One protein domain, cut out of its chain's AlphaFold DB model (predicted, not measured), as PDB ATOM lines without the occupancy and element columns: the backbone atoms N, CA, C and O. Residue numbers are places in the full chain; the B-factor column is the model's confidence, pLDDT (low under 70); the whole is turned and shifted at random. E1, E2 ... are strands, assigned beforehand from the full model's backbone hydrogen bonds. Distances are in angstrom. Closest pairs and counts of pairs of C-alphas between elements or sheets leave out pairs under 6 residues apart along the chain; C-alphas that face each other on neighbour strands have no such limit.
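Overview. This is residues 2 to 62 of the 131 residues of the protein "Lipocalin" of Argas monolakensis (UniProt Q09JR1). The picture is a long, strongly twisted hairpin of two strands, E2 and E3, with a short strand added on each side near one end of it: E1 beside residues 10 to 12 of E2, and E4 beside residues 31 to 35 of E3. After E4 a loose tail, residues 50 to 62, has no named element, and its residues 52 to 57 stick out. The printed part has 61 residues with no named helix and four named strands, in the order E1, E2, E3, E4 both along the chain and across the one sheet, which is antiparallel throughout. The class is all strand, though 30 of the 61 printed residues, under half, are in named elements. The whole is loose, with a radius of gyration of the C-alphas of 14.1 A, and elongated, spanning 44 by 26 by 20 A.

Arrangement. E1, residues 3 to 5, and E2, residues 10 to 19, form an antiparallel hairpin with 148 degrees between their directions. C-alphas 4 and 11 face each other at 4.8 A, and N of Asn 5 and O of Phe 10 are within hydrogen-bond range at 3.3 A. E2 forms a second hairpin with E3, residues 24 to 35, antiparallel at 152 degrees. C-alphas that face each other run from 10 and 33, 4.8 A apart, to 19 and 24, 5.5 A apart; N 13 and O 30 are 2.8 A apart, and N 28 and O 15 are 2.9 A apart, both within hydrogen-bond range. E3 and E4, residues 45 to 49, form the third hairpin, antiparallel at 128 degrees. C-alphas 32 and 48 face each other at 4.5 A, and N 47 and O 33 are within hydrogen-bond range at 2.8 A. The four strands make a meander, each the antiparallel neighbour of the one before. E1 and E4 are the edge strands, and E1 is apart from E3 and from E4. From edge to edge the strands' lines turn by 86 degrees.

Along the chain. E1 begins at C-alpha 3, (136.778, 131.818, 190.833), and is 6.4 A long from first to last C-alpha. E2 measures 25.8 A. E3, the longest strand with 12 residues, measures 33.2 A and ends at C-alpha 35, (131.328, 120.641, 176.789). E4 measures 12.7 A and ends at C-alpha 49, (128.837, 132.526, 177.952).

Size, cuts and confidence. The two C-alphas farthest apart are those of Ser 23 and Gly 39, at 43.8 A. The printed part has no cut. The links E1 to E2 and E2 to E3 are tight, E3 to E4 is short, and no link is long. The mean pLDDT of the printed part is 76.3, with residues 2 to 8 and 50 to 60 under 70.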
ATOM      1  N   HIS A   2     140.836 133.375 188.787       50.09
ATOM      2  CA  HIS A   2     139.714 132.490 188.453       50.09
ATOM      3  C   HIS A   2     138.955 132.140 189.735       50.09
ATOM      4  O   HIS A   2     139.571 131.682 190.693       50.09
ATOM      5  N   SER A   3     137.638 132.343 189.765       52.12
ATOM      6  CA  SER A   3     136.778 131.818 190.833       52.12
ATOM      7  C   SER A   3     135.959 130.663 190.271       52.12
ATOM      8  O   SER A   3     135.204 130.841 189.308       52.12
ATOM      9  N   LYS A   4     136.138 129.472 190.844       52.78
ATOM     10  CA  LYS A   4     135.377 128.274 190.495       52.78
ATOM     11  C   LYS A   4     134.059 128.309 191.267       52.78
ATOM     12  O   LYS A   4     134.094 128.344 192.492       52.78
ATOM     13  N   ASN A   5     132.925 128.321 190.568       55.94
ATOM     14  CA  ASN A   5     131.642 128.038 191.205       55.94
ATOM     15  C   ASN A   5     131.323 126.556 190.969       55.94
ATOM     16  O   ASN A   5     130.920 126.170 189.871       55.94
ATOM     17  N   GLU A   6     131.590 125.716 191.972       51.75
ATOM     18  CA  GLU A   6     131.385 124.265 191.873       51.75
ATOM     19  C   GLU A   6     129.900 123.878 191.806       51.75
ATOM     20  O   GLU A   6     129.587 122.837 191.232       51.75
ATOM     21  N   GLU A   7     128.992 124.727 192.300       52.47
ATOM     22  CA  GLU A   7     127.545 124.472 192.276       52.47
ATOM     23  C   GLU A   7     126.920 124.718 190.893       52.47
ATOM     24  O   GLU A   7     125.971 124.034 190.516       52.47
ATOM     25  N   GLU A   8     127.463 125.650 190.103       59.69
ATOM     26  CA  GLU A   8     126.861 126.071 188.825       59.69
ATOM     27  C   GLU A   8     127.624 125.589 187.573       59.69
ATOM     28  O   GLU A   8     127.207 125.847 186.443       59.69
ATOM     29  N   GLY A   9     128.738 124.864 187.740       75.19
ATOM     30  CA  GLY A   9     129.444 124.200 186.635       75.19
ATOM     31  C   GLY A   9     130.170 125.138 185.661       75.19
ATOM     32  O   GLY A   9     130.456 124.741 184.526       75.19
ATOM     33  N   PHE A  10     130.492 126.367 186.082       82.69
ATOM     34  CA  PHE A  10     131.263 127.332 185.294       82.69
ATOM     35  C   PHE A  10     132.408 127.973 186.087       82.69
ATOM     36  O   PHE A  10     132.430 128.000 187.318       82.69
ATOM     37  N   VAL A  11     133.361 128.538 185.348       85.38
ATOM     38  CA  VAL A  11     134.439 129.371 185.888       85.38
ATOM     39  C   VAL A  11     134.240 130.802 185.416       85.38
ATOM     40  O   VAL A  11     134.050 131.045 184.225       85.38
ATOM     41  N   VAL A  12     134.306 131.764 186.336       84.62
ATOM     42  CA  VAL A  12     134.349 133.181 185.956       84.62
ATOM     43  C   VAL A  12     135.773 133.522 185.535       84.62
ATOM     44  O   VAL A  12     136.711 133.423 186.328       84.62
ATOM     45  N   HIS A  13     135.926 133.932 184.282       84.25
ATOM     46  CA  HIS A  13     137.175 134.399 183.710       84.25
ATOM     47  C   HIS A  13     137.109 135.922 183.556       84.25
ATOM     48  O   HIS A  13     136.299 136.456 182.797       84.25
ATOM     49  N   LYS A  14     137.984 136.624 184.282       85.69
ATOM     50  CA  LYS A  14     138.137 138.082 184.219       85.69
ATOM     51  C   LYS A  14     139.399 138.416 183.434       85.69
ATOM     52  O   LYS A  14     140.488 138.050 183.863       85.69
ATOM     53  N   MET A  15     139.233 139.097 182.306       84.44
ATOM     54  CA  MET A  15     140.314 139.556 181.435       84.44
ATOM     55  C   MET A  15     140.434 141.068 181.502       84.44
ATOM     56  O   MET A  15     139.433 141.787 181.516       84.44
ATOM     57  N   GLU A  16     141.668 141.539 181.446       86.06
ATOM     58  CA  GLU A  16     142.001 142.930 181.187       86.06
ATOM     59  C   GLU A  16     142.977 142.965 180.011       86.06
ATOM     60  O   GLU A  16     143.921 142.178 179.958       86.06
ATOM     61  N   PHE A  17     142.714 143.821 179.028       85.62
ATOM     62  CA  PHE A  17     143.556 143.946 177.841       85.62
ATOM     63  C   PHE A  17     143.474 145.353 177.255       85.62
ATOM     64  O   PHE A  17     142.488 146.067 177.438       85.62
ATOM     65  N   TRP A  18     144.506 145.745 176.512       87.25
ATOM     66  CA  TRP A  18     144.496 146.978 175.733       87.25
ATOM     67  C   TRP A  18     143.716 146.770 174.426       87.25
ATOM     68  O   TRP A  18     144.147 146.011 173.556       87.25
ATOM     69  N   ASP A  19     142.568 147.435 174.264       86.69
ATOM     70  CA  ASP A  19     141.831 147.435 172.997       86.69
ATOM     71  C   ASP A  19     142.438 148.485 172.064       86.69
ATOM     72  O   ASP A  19     142.195 149.686 172.202       86.69
ATOM     73  N   THR A  20     143.211 148.024 171.083       85.06
ATOM     74  CA  THR A  20     143.871 148.888 170.097       85.06
ATOM     75  C   THR A  20     142.893 149.668 169.220       85.06
ATOM     76  O   THR A  20     143.252 150.731 168.725       85.06
ATOM     77  N   ARG A  21     141.651 149.198 169.043       88.69
ATOM     78  CA  ARG A  21     140.631 149.897 168.239       88.69
ATOM     79  C   ARG A  21     140.012 151.052 169.012       88.69
ATOM     80  O   ARG A  21     139.740 152.098 168.437       88.69
ATOM     81  N   ALA A  22     139.795 150.854 170.310       89.62
ATOM     82  CA  ALA A  22     139.236 151.869 171.198       89.62
ATOM     83  C   ALA A  22     140.311 152.722 171.897       89.62
ATOM     84  O   ALA A  22     139.962 153.672 172.593       89.62
ATOM     85  N   SER A  23     141.594 152.379 171.730       87.31
ATOM     86  CA  SER A  23     142.745 153.027 172.375       87.31
ATOM     87  C   SER A  23     142.582 153.177 173.893       87.31
ATOM     88  O   SER A  23     142.836 154.239 174.457       87.31
ATOM     89  N   ARG A  24     142.115 152.114 174.559       86.38
ATOM     90  CA  ARG A  24     141.892 152.094 176.012       86.38
ATOM     91  C   ARG A  24     142.020 150.694 176.593       86.38
ATOM     92  O   ARG A  24     141.835 149.702 175.889       86.38
ATOM     93  N   MET A  25     142.233 150.619 177.906       84.88
ATOM     94  CA  MET A  25     142.085 149.367 178.646       84.88
ATOM     95  C   MET A  25     140.613 148.944 178.675       84.88
ATOM     96  O   MET A  25     139.718 149.737 178.988       84.88
ATOM     97  N   ALA A  26     140.366 147.683 178.344       85.88
ATOM     98  CA  ALA A  26     139.071 147.034 178.430       85.88
ATOM     99  C   ALA A  26     139.119 145.946 179.502       85.88
ATOM    100  O   ALA A  26     140.097 145.210 179.621       85.88
ATOM    101  N   LYS A  27     138.030 145.838 180.265       87.12
ATOM    102  CA  LYS A  27     137.816 144.770 181.240       87.12
ATOM    103  C   LYS A  27     136.623 143.952 180.789       87.12
ATOM    104  O   LYS A  27     135.570 144.512 180.485       87.12
ATOM    105  N   VAL A  28     136.800 142.641 180.728       83.88
ATOM    106  CA  VAL A  28     135.760 141.706 180.309       83.88
ATOM    107  C   VAL A  28     135.645 140.616 181.354       83.88
ATOM    108  O   VAL A  28     136.637 140.023 181.764       83.88
ATOM    109  N   GLU A  29     134.414 140.340 181.760       84.56
ATOM    110  CA  GLU A  29     134.078 139.173 182.560       84.56
ATOM    111  C   GLU A  29     133.267 138.215 181.687       84.56
ATOM    112  O   GLU A  29     132.290 138.612 181.050       84.56
ATOM    113  N   THR A  30     133.693 136.958 181.623       81.94
ATOM    114  CA  THR A  30     132.991 135.901 180.892       81.94
ATOM    115  C   THR A  30     132.880 134.657 181.757       81.94
ATOM    116  O   THR A  30     133.771 134.359 182.554       81.94
ATOM    117  N   ARG A  31     131.777 133.919 181.619       86.12
ATOM    118  CA  ARG A  31     131.629 132.611 182.257       86.12
ATOM    119  C   ARG A  31     132.062 131.550 181.263       86.12
ATOM    120  O   ARG A  31     131.502 131.457 180.178       86.12
ATOM    121  N   LEU A  32     133.054 130.756 181.624       86.56
ATOM    122  CA  LEU A  32     133.541 129.655 180.811       86.56
ATOM    123  C   LEU A  32     132.948 128.349 181.327       86.56
ATOM    124  O   LEU A  32     133.085 128.009 182.502       86.56
ATOM    125  N   THR A  33     132.325 127.605 180.424       89.12
ATOM    126  CA  THR A  33     131.936 126.210 180.646       89.12
ATOM    127  C   THR A  33     132.711 125.308 179.700       89.12
ATOM    128  O   THR A  33     133.285 125.771 178.710       89.12
ATOM    129  N   THR A  34     132.733 124.009 179.992       90.06
ATOM    130  CA  THR A  34     133.269 123.022 179.055       90.06
ATOM    131  C   THR A  34     132.178 122.061 178.617       90.06
ATOM    132  O   THR A  34     131.295 121.703 179.394       90.06
ATOM    133  N   LYS A  35     132.234 121.642 177.354       91.12
ATOM    134  CA  LYS A  35     131.328 120.641 176.789       91.12
ATOM    135  C   LYS A  35     132.114 119.507 176.150       91.12
ATOM    136  O   LYS A  35     133.277 119.639 175.761       91.12
ATOM    137  N   LYS A  36     131.438 118.374 176.023       93.94
ATOM    138  CA  LYS A  36     131.943 117.177 175.366       93.94
ATOM    139  C   LYS A  36     131.336 117.072 173.975       93.94
ATOM    140  O   LYS A  36     130.115 117.073 173.838       93.94
ATOM    141  N   SER A  37     132.177 116.967 172.955       92.94
ATOM    142  CA  SER A  37     131.722 116.679 171.593       92.94
ATOM    143  C   SER A  37     131.433 115.183 171.397       92.94
ATOM    144  O   SER A  37     131.837 114.331 172.197       92.94
ATOM    145  N   LYS A  38     130.698 114.842 170.333       94.62
ATOM    146  CA  LYS A  38     130.333 113.453 170.023       94.62
ATOM    147  C   LYS A  38     131.589 112.586 169.868       94.62
ATOM    148  O   LYS A  38     132.504 112.941 169.137       94.62
ATOM    149  N   GLY A  39     131.607 111.433 170.538       94.75
ATOM    150  CA  GLY A  39     132.716 110.473 170.487       94.75
ATOM    151  C   GLY A  39     133.827 110.716 171.513       94.75
ATOM    152  O   GLY A  39     134.613 109.809 171.775       94.75
ATOM    153  N   TYR A  40     133.856 111.880 172.164       92.88
ATOM    154  CA  TYR A  40     134.798 112.145 173.247       92.88
ATOM    155  C   TYR A  40     134.261 111.613 174.579       92.88
ATOM    156  O   TYR A  40     133.054 111.634 174.838       92.88
ATOM    157  N   LYS A  41     135.166 111.126 175.436       93.75
ATOM    158  CA  LYS A  41     134.859 110.721 176.821       93.75
ATOM    159  C   LYS A  41     135.034 111.869 177.817       93.75
ATOM    160  O   LYS A  41     134.349 111.890 178.832       93.75
ATOM    161  N   ILE A  42     135.902 112.820 177.488       90.88
ATOM    162  CA  ILE A  42     136.275 113.974 178.311       90.88
ATOM    163  C   ILE A  42     135.872 115.247 177.560       90.88
ATOM    164  O   ILE A  42     135.878 115.259 176.327       90.88
ATOM    165  N   SER A  43     135.495 116.301 178.285       92.25
ATOM    166  CA  SER A  43     135.185 117.605 177.694       92.25
ATOM    167  C   SER A  43     136.359 118.131 176.865       92.25
ATOM    168  O   SER A  43     137.500 118.134 177.318       92.25
ATOM    169  N   ASN A  44     136.066 118.579 175.647       94.12
ATOM    170  CA  ASN A  44     137.061 119.032 174.672       94.12
ATOM    171  C   ASN A  44     136.651 120.330 173.959       94.12
ATOM    172  O   ASN A  44     137.287 120.737 172.989       94.12
ATOM    173  N   LEU A  45     135.578 120.967 174.423       93.25
ATOM    174  CA  LEU A  45     135.074 122.236 173.919       93.25
ATOM    175  C   LEU A  45     135.050 123.242 175.067       93.25
ATOM    176  O   LEU A  45     134.487 122.944 176.121       93.25
ATOM    177  N   LEU A  46     135.620 124.421 174.850       91.38
ATOM    178  CA  LEU A  46     135.483 125.585 175.715       91.38
ATOM    179  C   LEU A  46     134.344 126.462 175.190       91.38
ATOM    180  O   LEU A  46     134.274 126.759 173.997       91.38
ATOM    181  N   VAL A  47     133.446 126.855 176.086       90.25
ATOM    182  CA  VAL A  47     132.208 127.551 175.744       90.25
ATOM    183  C   VAL A  47     132.061 128.789 176.631       90.25
ATOM    184  O   VAL A  47     131.607 128.668 177.778       90.25
ATOM    185  N   PRO A  48     132.482 129.973 176.149       85.25
ATOM    186  CA  PRO A  48     132.176 131.239 176.791       85.25
ATOM    187  C   PRO A  48     130.693 131.572 176.679       85.25
ATOM    188  O   PRO A  48     130.124 131.685 175.597       85.25
ATOM    189  N   GLN A  49     130.092 131.816 177.831       78.25
ATOM    190  CA  GLN A  49     128.837 132.526 177.952       78.25
ATOM    191  C   GLN A  49     129.190 134.009 178.053       78.25
ATOM    192  O   GLN A  49     129.743 134.493 179.051       78.25
ATOM    193  N   LEU A  50     128.949 134.721 176.960       64.88
ATOM    194  CA  LEU A  50     129.025 136.173 176.938       64.88
ATOM    195  C   LEU A  50     127.829 136.703 177.741       64.88
ATOM    196  O   LEU A  50     126.732 136.152 177.658       64.88
ATOM    197  N   GLY A  51     128.057 137.714 178.579       53.41
ATOM    198  CA  GLY A  51     127.006 138.289 179.419       53.41
ATOM    199  C   GLY A  51     125.816 138.825 178.603       53.41
ATOM    200  O   GLY A  51     125.910 138.970 177.383       53.41
ATOM    201  N   PRO A  52     124.706 139.190 179.271       45.69
ATOM    202  CA  PRO A  52     123.439 139.574 178.631       45.69
ATOM    203  C   PRO A  52     123.515 140.796 177.693       45.69
ATOM    204  O   PRO A  52     122.536 141.117 177.027       45.69
ATOM    205  N   SER A  53     124.662 141.476 177.605       44.16
ATOM    206  CA  SER A  53     124.926 142.555 176.647       44.16
ATOM    207  C   SER A  53     125.109 142.081 175.198       44.16
ATOM    208  O   SER A  53     125.138 142.916 174.296       44.16
ATOM    209  N   GLN A  54     125.186 140.771 174.946       44.38
ATOM    210  CA  GLN A  54     124.993 140.195 173.614       44.38
ATOM    211  C   GLN A  54     123.697 139.390 173.646       44.38
ATOM    212  O   GLN A  54     123.631 138.340 174.278       44.38
ATOM    213  N   GLY A  55     122.637 139.950 173.058       34.22
ATOM    214  CA  GLY A  55     121.276 139.421 173.145       34.22
ATOM    215  C   GLY A  55     121.122 137.954 172.699       34.22
ATOM    216  O   GLY A  55     122.037 137.357 172.127       34.22
ATOM    217  N   PRO A  56     119.942 137.357 172.935       32.81
ATOM    218  CA  PRO A  56     119.668 135.965 172.597       32.81
ATOM    219  C   PRO A  56     119.629 135.809 171.070       32.81
ATOM    220  O   PRO A  56     118.636 136.161 170.439       32.81
ATOM    221  N   GLY A  57     120.709 135.323 170.452       38.34
ATOM    222  CA  GLY A  57     120.704 135.067 169.005       38.34
ATOM    223  C   GLY A  57     122.054 134.979 168.291       38.34
ATOM    224  O   GLY A  57     122.070 134.618 167.118       38.34
ATOM    225  N   GLY A  58     123.179 135.274 168.948       42.50
ATOM    226  CA  GLY A  58     124.496 134.946 168.383       42.50
ATOM    227  C   GLY A  58     124.761 133.435 168.445       42.50
ATOM    228  O   GLY A  58     124.344 132.805 169.422       42.50
ATOM    229  N   PRO A  59     125.431 132.820 167.448       54.19
ATOM    230  CA  PRO A  59     125.890 131.443 167.587       54.19
ATOM    231  C   PRO A  59     126.767 131.331 168.838       54.19
ATOM    232  O   PRO A  59     127.623 132.181 169.085       54.19
ATOM    233  N   GLU A  60     126.523 130.298 169.646       65.00
ATOM    234  CA  GLU A  60     127.366 129.981 170.797       65.00
ATOM    235  C   GLU A  60     128.803 129.829 170.282       65.00
ATOM    236  O   GLU A  60     129.085 128.946 169.469       65.00
ATOM    237  N   ALA A  61     129.701 130.728 170.685       76.94
ATOM    238  CA  ALA A  61     131.090 130.653 170.265       76.94
ATOM    239  C   ALA A  61     131.705 129.417 170.932       76.94
ATOM    240  O   ALA A  61     131.914 129.393 172.142       76.94
ATOM    241  N   VAL A  62     131.939 128.358 170.157       88.38
ATOM    242  CA  VAL A  62     132.502 127.098 170.650       88.38
ATOM    243  C   VAL A  62     133.955 126.999 170.211       88.38
ATOM    244  O   VAL A  62     134.257 127.021 169.017       88.38
TER     245      VAL A  62